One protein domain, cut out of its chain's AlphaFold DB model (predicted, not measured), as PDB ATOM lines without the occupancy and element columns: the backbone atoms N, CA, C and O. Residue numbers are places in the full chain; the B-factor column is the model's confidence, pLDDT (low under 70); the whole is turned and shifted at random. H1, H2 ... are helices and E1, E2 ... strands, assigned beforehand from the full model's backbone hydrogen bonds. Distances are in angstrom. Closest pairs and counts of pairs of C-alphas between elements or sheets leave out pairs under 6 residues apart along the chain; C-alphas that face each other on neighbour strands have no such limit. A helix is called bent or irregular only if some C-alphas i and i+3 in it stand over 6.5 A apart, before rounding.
ATOM      1  N   THR A   6       9.566  20.822 -60.370       82.75
ATOM      2  CA  THR A   6      10.313  21.708 -59.470       82.75
ATOM      3  C   THR A   6      10.045  23.175 -59.801       82.75
ATOM      4  O   THR A   6       9.651  23.948 -58.933       82.75
ATOM      5  N   THR A   7      10.136  23.530 -61.084       84.06
ATOM      6  CA  THR A   7       9.875  24.888 -61.576       84.06
ATOM      7  C   THR A   7       8.408  25.280 -61.396       84.06
ATOM      8  O   THR A   7       8.099  26.423 -61.059       84.06
ATOM      9  N   THR A   8       7.481  24.335 -61.574       84.31
ATOM     10  CA  THR A   8       6.051  24.573 -61.333       84.31
ATOM     11  C   THR A   8       5.792  24.893 -59.858       84.31
ATOM     12  O   THR A   8       5.138  25.890 -59.554       84.31
ATOM     13  N   ILE A   9       6.346  24.111 -58.927       82.94
ATOM     14  CA  ILE A   9       6.176  24.327 -57.480       82.94
ATOM     15  C   ILE A   9       6.796  25.655 -57.032       82.94
ATOM     16  O   ILE A   9       6.162  26.387 -56.267       82.94
ATOM     17  N   GLU A  10       7.993  25.991 -57.513       82.19
ATOM     18  CA  GLU A  10       8.677  27.253 -57.201       82.19
ATOM     19  C   GLU A  10       7.833  28.462 -57.627       82.19
ATOM     20  O   GLU A  10       7.579  29.358 -56.819       82.19
ATOM     21  N   ASN A  11       7.294  28.436 -58.848       82.62
ATOM     22  CA  ASN A  11       6.440  29.504 -59.366       82.62
ATOM     23  C   ASN A  11       5.133  29.664 -58.574       82.62
ATOM     24  O   ASN A  11       4.701  30.789 -58.329       82.62
ATOM     25  N   TYR A  12       4.499  28.567 -58.145       75.44
ATOM     26  CA  TYR A  12       3.281  28.630 -57.324       75.44
ATOM     27  C   TYR A  12       3.549  29.052 -55.876       75.44
ATOM     28  O   TYR A  12       2.674  29.644 -55.233       75.44
ATOM     29  N   SER A  13       4.724  28.728 -55.341       74.38
ATOM     30  CA  SER A  13       5.103  29.044 -53.959       74.38
ATOM     31  C   SER A  13       5.544  30.500 -53.803       74.38
ATOM     32  O   SER A  13       5.307  31.084 -52.750       74.38
ATOM     33  N   ALA A  14       6.119  31.096 -54.854       76.31
ATOM     34  CA  ALA A  14       6.604  32.478 -54.872       76.31
ATOM     35  C   ALA A  14       5.510  33.552 -55.048       76.31
ATOM     36  O   ALA A  14       5.799  34.743 -54.947       76.31
ATOM     37  N   GLN A  15       4.261  33.169 -55.330       75.56
ATOM     38  CA  GLN A  15       3.153  34.125 -55.439       75.56
ATOM     39  C   GLN A  15       2.830  34.748 -54.070       75.56
ATOM     40  O   GLN A  15       2.986  34.093 -53.048       75.56
ATOM     41  N   GLU A  16       2.360  35.998 -54.035       69.56
ATOM     42  CA  GLU A  16       1.925  36.687 -52.807       69.56
ATOM     43  C   GLU A  16       0.590  36.117 -52.299       69.56
ATOM     44  O   GLU A  16      -0.423  36.120 -53.001       69.56
ATOM     45  N   LEU A  17       0.589  35.562 -51.081       66.94
ATOM     46  CA  LEU A  17      -0.460  34.648 -50.591       66.94
ATOM     47  C   LEU A  17      -1.344  35.253 -49.520       66.94
ATOM     48  O   LEU A  17      -1.960  34.502 -48.763       66.94
ATOM     49  N   GLY A  18      -1.415  36.584 -49.442       64.44
ATOM     50  CA  GLY A  18      -2.171  37.296 -48.406       64.44
ATOM     51  C   GLY A  18      -3.585  36.738 -48.177       64.44
ATOM     52  O   GLY A  18      -4.056  36.706 -47.043       64.44
ATOM     53  N   TYR A  19      -4.211  36.178 -49.219       59.03
ATOM     54  CA  TYR A  19      -5.524  35.538 -49.150       59.03
ATOM     55  C   TYR A  19      -5.533  34.035 -48.793       59.03
ATOM     56  O   TYR A  19      -6.549  33.562 -48.290       59.03
ATOM     57  N   ARG A  20      -4.444  33.265 -48.973       64.62
ATOM     58  CA  ARG A  20      -4.440  31.802 -48.716       64.62
ATOM     59  C   ARG A  20      -4.693  31.451 -47.251       64.62
ATOM     60  O   ARG A  20      -5.317  30.432 -46.972       64.62
ATOM     61  N   LYS A  21      -4.251  32.304 -46.321       67.19
ATOM     62  CA  LYS A  21      -4.453  32.082 -44.878       67.19
ATOM     63  C   LYS A  21      -5.932  32.029 -44.492       67.19
ATOM     64  O   LYS A  21      -6.265  31.334 -43.543       67.19
ATOM     65  N   VAL A  22      -6.799  32.735 -45.224       77.88
ATOM     66  CA  VAL A  22      -8.216  32.914 -44.865       77.88
ATOM     67  C   VAL A  22      -9.189  32.177 -45.786       77.88
ATOM     68  O   VAL A  22     -10.385  32.185 -45.513       77.88
ATOM     69  N   TRP A  23      -8.707  31.516 -46.849       80.00
ATOM     70  CA  TRP A  23      -9.546  30.849 -47.862       80.00
ATOM     71  C   TRP A  23     -10.611  29.924 -47.279       80.00
ATOM     72  O   TRP A  23     -11.715  29.844 -47.809       80.00
ATOM     73  N   TYR A  24     -10.292  29.257 -46.174       81.31
ATOM     74  CA  TYR A  24     -11.169  28.262 -45.565       81.31
ATOM     75  C   TYR A  24     -11.817  28.735 -44.263       81.31
ATOM     76  O   TYR A  24     -12.562  27.976 -43.652       81.31
ATOM     77  N   TYR A  25     -11.578  29.978 -43.828       87.94
ATOM     78  CA  TYR A  25     -12.081  30.465 -42.537       87.94
ATOM     79  C   TYR A  25     -13.605  30.454 -42.460       87.94
ATOM     80  O   TYR A  25     -14.161  30.033 -41.448       87.94
ATOM     81  N   SER A  26     -14.284  30.846 -43.540       90.88
ATOM     82  CA  SER A  26     -15.750  30.885 -43.592       90.88
ATOM     83  C   SER A  26     -16.403  29.508 -43.430       90.88
ATOM     84  O   SER A  26     -17.544  29.426 -42.984       90.88
ATOM     85  N   VAL A  27     -15.688  28.431 -43.765       90.88
ATOM     86  CA  VAL A  27     -16.200  27.053 -43.726       90.88
ATOM     87  C   VAL A  27     -15.514  26.181 -42.680       90.88
ATOM     88  O   VAL A  27     -15.910  25.030 -42.514       90.88
ATOM     89  N   ALA A  28     -14.526  26.700 -41.944       89.31
ATOM     90  CA  ALA A  28     -13.700  25.919 -41.024       89.31
ATOM     91  C   ALA A  28     -14.534  25.170 -39.974       89.31
ATOM     92  O   ALA A  28     -14.328  23.979 -39.769       89.31
ATOM     93  N   ALA A  29     -15.527  25.833 -39.373       89.81
ATOM     94  CA  ALA A  29     -16.405  25.215 -38.378       89.81
ATOM     95  C   ALA A  29     -17.303  24.115 -38.976       89.81
ATOM     96  O   ALA A  29     -17.530  23.077 -38.355       89.81
ATOM     97  N   VAL A  30     -17.810  24.326 -40.194       92.62
ATOM     98  CA  VAL A  30     -18.636  23.329 -40.896       92.62
ATOM     99  C   VAL A  30     -17.786  22.123 -41.281       92.62
ATOM    100  O   VAL A  30     -18.203  20.988 -41.071       92.62
ATOM    101  N   TYR A  31     -16.582  22.367 -41.797       89.88
ATOM    102  CA  TYR A  31     -15.621  21.323 -42.123       89.88
ATOM    103  C   TYR A  31     -15.227  20.516 -40.886       89.88
ATOM    104  O   TYR A  31     -15.280  19.292 -40.927       89.88
ATOM    105  N   ASP A  32     -14.892  21.177 -39.777       89.12
ATOM    106  CA  ASP A  32     -14.516  20.497 -38.537       89.12
ATOM    107  C   ASP A  32     -15.630  19.579 -38.014       89.12
ATOM    108  O   ASP A  32     -15.353  18.472 -37.562       89.12
ATOM    109  N   ARG A  33     -16.893  19.998 -38.166       89.62
ATOM    110  CA  ARG A  33     -18.067  19.209 -37.776       89.62
ATOM    111  C   ARG A  33     -18.366  18.039 -38.717       89.62
ATOM    112  O   ARG A  33     -18.863  17.014 -38.260       89.62
ATOM    113  N   LEU A  34     -18.172  18.221 -40.023       92.94
ATOM    114  CA  LEU A  34     -18.574  17.241 -41.041       92.94
ATOM    115  C   LEU A  34     -17.453  16.295 -41.456       92.94
ATOM    116  O   LEU A  34     -17.740  15.256 -42.055       92.94
ATOM    117  N   ARG A  35     -16.191  16.639 -41.184       88.81
ATOM    118  CA  ARG A  35     -15.074  15.760 -41.518       88.81
ATOM    119  C   ARG A  35     -15.246  14.433 -40.770       88.81
ATOM    120  O   ARG A  35     -15.440  14.436 -39.552       88.81
ATOM    121  N   PRO A  36     -15.185  13.294 -41.473       90.56
ATOM    122  CA  PRO A  36     -15.191  12.003 -40.814       90.56
ATOM    123  C   PRO A  36     -14.023  11.903 -39.831       90.56
ATOM    124  O   PRO A  36     -12.908  12.340 -40.128       90.56
ATOM    125  N   GLY A  37     -14.280  11.314 -38.665       90.00
ATOM    126  CA  GLY A  37     -13.208  10.868 -37.783       90.00
ATOM    127  C   GLY A  37     -12.416   9.715 -38.407       90.00
ATOM    128  O   GLY A  37     -12.745   9.212 -39.484       90.00
ATOM    129  N   TYR A  38     -11.380   9.265 -37.703       92.81
ATOM    130  CA  TYR A  38     -10.663   8.052 -38.088       92.81
ATOM    131  C   TYR A  38     -11.588   6.833 -38.019       92.81
ATOM    132  O   TYR A  38     -12.431   6.727 -37.125       92.81
ATOM    133  N   SER A  39     -11.443   5.913 -38.974       95.00
ATOM    134  CA  SER A  39     -12.212   4.669 -38.979       95.00
ATOM    135  C   SER A  39     -11.817   3.789 -37.796       95.00
ATOM    136  O   SER A  39     -10.650   3.764 -37.402       95.00
ATOM    137  N   SER A  40     -12.765   3.012 -37.266       94.38
ATOM    138  CA  SER A  40     -12.477   2.055 -36.191       94.38
ATOM    139  C   SER A  40     -11.373   1.076 -36.587       94.38
ATOM    140  O   SER A  40     -10.459   0.870 -35.810       94.38
ATOM    141  N   ALA A  41     -11.371   0.592 -37.833       97.38
ATOM    142  CA  ALA A  41     -10.349  -0.328 -38.332       97.38
ATOM    143  C   ALA A  41      -8.916   0.231 -38.231       97.38
ATOM    144  O   ALA A  41      -7.987  -0.516 -37.938       97.38
ATOM    145  N   LEU A  42      -8.726   1.538 -38.454       95.88
ATOM    146  CA  LEU A  42      -7.416   2.167 -38.278       95.88
ATOM    147  C   LEU A  42      -7.032   2.238 -36.796       95.88
ATOM    148  O   LEU A  42      -5.882   1.986 -36.448       95.88
ATOM    149  N   ILE A  43      -7.989   2.572 -35.929       94.94
ATOM    150  CA  ILE A  43      -7.771   2.597 -34.480       94.94
ATOM    151  C   ILE A  43      -7.408   1.195 -33.984       94.94
ATOM    152  O   ILE A  43      -6.387   1.041 -33.323       94.94
ATOM    153  N   ASP A  44      -8.163   0.174 -34.384       95.69
ATOM    154  CA  ASP A  44      -7.935  -1.226 -34.021       95.69
ATOM    155  C   ASP A  44      -6.540  -1.699 -34.449       95.69
ATOM    156  O   ASP A  44      -5.822  -2.303 -33.655       95.69
ATOM    157  N   GLN A  45      -6.108  -1.347 -35.665       97.81
ATOM    158  CA  GLN A  45      -4.766  -1.666 -36.150       97.81
ATOM    159  C   GLN A  45      -3.671  -1.011 -35.295       97.81
ATOM    160  O   GLN A  45      -2.652  -1.635 -34.997       97.81
ATOM    161  N   VAL A  46      -3.867   0.243 -34.876       95.81
ATOM    162  CA  VAL A  46      -2.934   0.906 -33.955       95.81
ATOM    163  C   VAL A  46      -2.896   0.163 -32.623       95.81
ATOM    164  O   VAL A  46      -1.804  -0.080 -32.113       95.81
ATOM    165  N   LEU A  47      -4.044  -0.241 -32.073       94.94
ATOM    166  CA  LEU A  47      -4.109  -0.975 -30.805       94.94
ATOM    167  C   LEU A  47      -3.434  -2.343 -30.879       94.94
ATOM    168  O   LEU A  47      -2.719  -2.709 -29.951       94.94
ATOM    169  N   GLU A  48      -3.595  -3.058 -31.989       96.81
ATOM    170  CA  GLU A  48      -2.936  -4.344 -32.217       96.81
ATOM    171  C   GLU A  48      -1.406  -4.206 -32.219       96.81
ATOM    172  O   GLU A  48      -0.705  -4.977 -31.563       96.81
ATOM    173  N   ILE A  49      -0.883  -3.186 -32.907       97.69
ATOM    174  CA  ILE A  49       0.563  -2.954 -33.026       97.69
ATOM    175  C   ILE A  49       1.161  -2.456 -31.706       97.69
ATOM    176  O   ILE A  49       2.252  -2.867 -31.313       97.69
ATOM    177  N   THR A  50       0.473  -1.528 -31.044       95.44
ATOM    178  CA  THR A  50       1.006  -0.806 -29.879       95.44
ATOM    179  C   THR A  50       0.732  -1.508 -28.557       95.44
ATOM    180  O   THR A  50       1.397  -1.200 -27.570       95.44
ATOM    181  N   GLN A  51      -0.235  -2.432 -28.531       95.38
ATOM    182  CA  GLN A  51      -0.713  -3.111 -27.325       95.38
ATOM    183  C   GLN A  51      -1.085  -2.123 -26.206       95.38
ATOM    184  O   GLN A  51      -0.849  -2.377 -25.021       95.38
ATOM    185  N   LEU A  52      -1.647  -0.968 -26.584       94.25
ATOM    186  CA  LEU A  52      -2.073   0.059 -25.638       94.25
ATOM    187  C   LEU A  52      -3.102  -0.502 -24.655       94.25
ATOM    188  O   LEU A  52      -4.020  -1.239 -25.009       94.25
ATOM    189  N   SER A  53      -2.949  -0.097 -23.403       92.50
ATOM    190  CA  SER A  53      -3.819  -0.473 -22.292       92.50
ATOM    191  C   SER A  53      -4.170   0.753 -21.442       92.50
ATOM    192  O   SER A  53      -3.480   1.781 -21.536       92.50
ATOM    193  N   PRO A  54      -5.214   0.681 -20.598       94.94
ATOM    194  CA  PRO A  54      -5.515   1.748 -19.652       94.94
ATOM    195  C   PRO A  54      -4.276   2.140 -18.835       94.94
ATOM    196  O   PRO A  54      -3.539   1.283 -18.353       94.94
ATOM    197  N   GLY A  55      -4.022   3.442 -18.707       93.56
ATOM    198  CA  GLY A  55      -2.824   3.986 -18.059       93.56
ATOM    199  C   GLY A  55      -1.568   4.062 -18.935       93.56
ATOM    200  O   GLY A  55      -0.574   4.638 -18.499       93.56
ATOM    201  N   SER A  56      -1.592   3.551 -20.171       95.38
ATOM    202  CA  SER A  56      -0.497   3.767 -21.130       95.38
ATOM    203  C   SER A  56      -0.310   5.257 -21.423       95.38
ATOM    204  O   SER A  56      -1.284   6.006 -21.464       95.38
ATOM    205  N   ASN A  57       0.932   5.684 -21.657       95.00
ATOM    206  CA  ASN A  57       1.239   7.071 -22.009       95.00
ATOM    207  C   ASN A  57       1.175   7.272 -23.526       95.00
ATOM    208  O   ASN A  57       1.854   6.564 -24.270       95.00
ATOM    209  N   LEU A  58       0.407   8.263 -23.976       94.38
ATOM    210  CA  LEU A  58       0.241   8.611 -25.384       94.38
ATOM    211  C   LEU A  58       0.615  10.079 -25.601       94.38
ATOM    212  O   LEU A  58       0.045  10.977 -24.983       94.38
ATOM    213  N   LEU A  59       1.577  10.318 -26.489       93.69
ATOM    214  CA  LEU A  59       1.978  11.654 -26.920       93.69
ATOM    215  C   LEU A  59       1.467  11.882 -28.339       93.69
ATOM    216  O   LEU A  59       1.927  11.228 -29.275       93.69
ATOM    217  N   ALA A  60       0.529  12.807 -28.504       91.19
ATOM    218  CA  ALA A  60       0.012  13.150 -29.817       91.19
ATOM    219  C   ALA A  60       0.791  14.354 -30.370       91.19
ATOM    220  O   ALA A  60       0.791  15.434 -29.792       91.19
ATOM    221  N   ILE A  61       1.487  14.167 -31.493       91.19
ATOM    222  CA  ILE A  61       2.267  15.220 -32.158       91.19
ATOM    223  C   ILE A  61       1.471  15.766 -33.340       91.19
ATOM    224  O   ILE A  61       0.950  14.992 -34.139       91.19
ATOM    225  N   GLY A  62       1.398  17.093 -33.469       87.44
ATOM    226  CA  GLY A  62       0.671  17.730 -34.574       87.44
ATOM    227  C   GLY A  62      -0.832  17.446 -34.525       87.44
ATOM    228  O   GLY A  62      -1.444  17.165 -35.552       87.44
ATOM    229  N   THR A  63      -1.421  17.492 -33.328       86.19
ATOM    230  CA  THR A  63      -2.789  17.013 -33.054       86.19
ATOM    231  C   THR A  63      -3.870  17.824 -33.761       86.19
ATOM    232  O   THR A  63      -4.984  17.340 -33.975       86.19
ATOM    233  N   GLY A  64      -3.535  19.057 -34.159       86.19
ATOM    234  CA  GLY A  64      -4.475  20.006 -34.728       86.19
ATOM    235  C   GLY A  64      -5.684  20.158 -33.792       86.19
ATOM    236  O   GLY A  64      -5.501  20.482 -32.627       86.19
ATOM    237  N   PRO A  65      -6.915  19.914 -34.264       85.25
ATOM    238  CA  PRO A  65      -8.125  19.961 -33.434       85.25
ATOM    239  C   PRO A  65      -8.354  18.720 -32.537       85.25
ATOM    240  O   PRO A  65      -9.437  18.580 -31.978       85.25
ATOM    241  N   GLY A  66      -7.401  17.784 -32.431       89.75
ATOM    242  CA  GLY A  66      -7.485  16.642 -31.505       89.75
ATOM    243  C   GLY A  66      -8.308  15.442 -31.999       89.75
ATOM    244  O   GLY A  66      -8.768  14.628 -31.202       89.75
ATOM    245  N   THR A  67      -8.512  15.286 -33.313       90.56
ATOM    246  CA  THR A  67      -9.380  14.222 -33.876       90.56
ATOM    247  C   THR A  67      -8.953  12.816 -33.474       90.56
ATOM    248  O   THR A  67      -9.801  11.992 -33.147       90.56
ATOM    249  N   ALA A  68      -7.647  12.535 -33.503       91.50
ATOM    250  CA  ALA A  68      -7.119  11.226 -33.124       91.50
ATOM    251  C   ALA A  68      -7.332  10.972 -31.631       91.50
ATOM    252  O   ALA A  68      -7.726   9.883 -31.228       91.50
ATOM    253  N   THR A  69      -7.131  12.002 -30.815       92.12
ATOM    254  CA  THR A  69      -7.262  11.919 -29.365       92.12
ATOM    255  C   THR A  69      -8.658  11.507 -28.948       92.12
ATOM    256  O   THR A  69      -8.799  10.626 -28.107       92.12
ATOM    257  N   VAL A  70      -9.692  12.061 -29.586       92.06
ATOM    258  CA  VAL A  70     -11.082  11.655 -29.337       92.06
ATOM    259  C   VAL A  70     -11.281  10.154 -29.577       92.06
ATOM    260  O   VAL A  70     -11.990   9.507 -28.811       92.06
ATOM    261  N   SER A  71     -10.631   9.583 -30.595       93.00
ATOM    262  CA  SER A  71     -10.711   8.148 -30.890       93.00
ATOM    263  C   SER A  71     -10.014   7.267 -29.847       93.00
ATOM    264  O   SER A  71     -10.467   6.150 -29.614       93.00
ATOM    265  N   PHE A  72      -8.948   7.753 -29.200       93.31
ATOM    266  CA  PHE A  72      -8.192   6.993 -28.192       93.31
ATOM    267  C   PHE A  72      -8.609   7.294 -26.741       93.31
ATOM    268  O   PHE A  72      -8.326   6.495 -25.851       93.31
ATOM    269  N   ALA A  73      -9.322   8.395 -26.485       92.31
ATOM    270  CA  ALA A  73      -9.761   8.797 -25.146       92.31
ATOM    271  C   ALA A  73     -10.541   7.707 -24.372       92.31
ATOM    272  O   ALA A  73     -10.288   7.548 -23.175       92.31
ATOM    273  N   PRO A  74     -11.426   6.901 -25.000       94.00
ATOM    274  CA  PRO A  74     -12.146   5.838 -24.296       94.00
ATOM    275  C   PRO A  74     -11.257   4.722 -23.728       94.00
ATOM    276  O   PRO A  74     -11.714   3.958 -22.882       94.00
ATOM    277  N   LEU A  75      -9.998   4.616 -24.164       92.50
ATOM    278  CA  LEU A  75      -9.070   3.565 -23.729       92.50
ATOM    279  C   LEU A  75      -8.496   3.808 -22.330       92.50
ATOM    280  O   LEU A  75      -7.835   2.929 -21.779       92.50
ATOM    281  N   GLY A  76      -8.721   4.990 -21.749       93.94
ATOM    282  CA  GLY A  76      -8.214   5.333 -20.420       93.94
ATOM    283  C   GLY A  76      -6.696   5.520 -20.374       93.94
ATOM    284  O   GLY A  76      -6.081   5.304 -19.330       93.94
ATOM    285  N   CYS A  77      -6.073   5.877 -21.498       93.75
ATOM    286  CA  CYS A  77      -4.656   6.229 -21.556       93.75
ATOM    287  C   CYS A  77      -4.389   7.594 -20.889       93.75
ATOM    288  O   CYS A  77      -5.253   8.469 -20.849       93.75
ATOM    289  N   SER A  78      -3.164   7.790 -20.405       94.94
ATOM    290  CA  SER A  78      -2.638   9.100 -20.019       94.94
ATOM    291  C   SER A  78      -2.158   9.816 -21.281       94.94
ATOM    292  O   SER A  78      -1.249   9.334 -21.956       94.94
ATOM    293  N   MET A  79      -2.791  10.929 -21.647       93.44
ATOM    294  CA  MET A  79      -2.584  11.572 -22.948       93.44
ATOM    295  C   MET A  79      -1.993  12.972 -22.790       93.44
ATOM    296  O   MET A  79      -2.468  13.762 -21.975       93.44
ATOM    297  N   LEU A  80      -0.977  13.285 -23.597       93.25
ATOM    298  CA  LEU A  80      -0.372  14.612 -23.689       93.25
ATOM    299  C   LEU A  80      -0.447  15.133 -25.124       93.25
ATOM    300  O   LEU A  80      -0.023  14.463 -26.068       93.25
ATOM    301  N   GLU A  81      -0.924  16.368 -25.260       89.75
ATOM    302  CA  GLU A  81      -0.948  17.114 -26.514       89.75
ATOM    303  C   GLU A  81      -0.175  18.428 -26.358       89.75
ATOM    304  O   GLU A  81      -0.693  19.386 -25.781       89.75
TER     305      GLU A  81
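AT A GLANCE: This is residues 6 to 81 of the 85 residues of an uncharacterized protein of Cyanothece sp. (strain PCC 7425 / ATCC 29141) (UniProt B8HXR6). A long arm, residues 6 to 31, sticks out from a small body; H1 is at the arm's far end, and most of H2 belongs to the arm. The body holds H3, H4 and a tiny sheet of two short parallel strands, E1 and E2, with a loop on either side of H4 joining it to the strands. The printed part has 76 residues, with four named helices and two named strands in the order H1, H2, H3, E1, H4, E2, and its class is mostly helix. The whole is extended, with a radius of gyration of the C-alphas of 18.0 A and spans of 49 by 31 by 23 A.

IN THESE COORDINATES: H1, residues 6 to 13, begins with C-alpha 6 at (10.313, 21.708, -59.470) and is 10.6 A long. H2, residues 25 to 34, is 14.8 A long and irregular: C-alphas 26 and 29 are 7.7 A apart. H3, residues 40 to 50, is 15.2 A long. E1 is residues 57 to 59, 6.8 A. H4, residues 67 to 75, is 14.7 A long and irregular, with C-alphas 71 and 74 7.1 A apart. E2, residues 78 to 80, 7.0 A long, ends with C-alpha 80 at (-0.372, 14.612, -23.689).

HOW THE PARTS SIT: H1 and H2 are apart, and so are H2 and H3. H3 and H4 are close but not clearly touching, the C-alphas of Ile 43 and Ser 71 being closest at 7.2 A; they run the same way at a steep tilt of 65 degrees. E1, H4 and E2 form a strand-helix-strand unit, two parallel neighbour strands with a helix between them in the chain, and its crossover is right-handed. The strands' directions differ by 18 degrees; N 58 and O 78 are 2.8 A apart and N 80 and O 58 2.9 A, within hydrogen-bond range. Every O i to N i+4 pair is within range in H1 and H3, against 4 of 6 in H2 and 2 of 5 in H4, where 3 of 6 O i to N i+3 pairs are.

THE WHOLE: The C-alphas farthest apart, those of Thr 7 and Pro 54, are 50.3 A apart. Without the free residues 6 to 31, the body spans 30 by 23 by 17 A. The printed part has no cut, and the link from H1 to H2, 11 residues, is long. Residues 16 to 21 have pLDDT under 70.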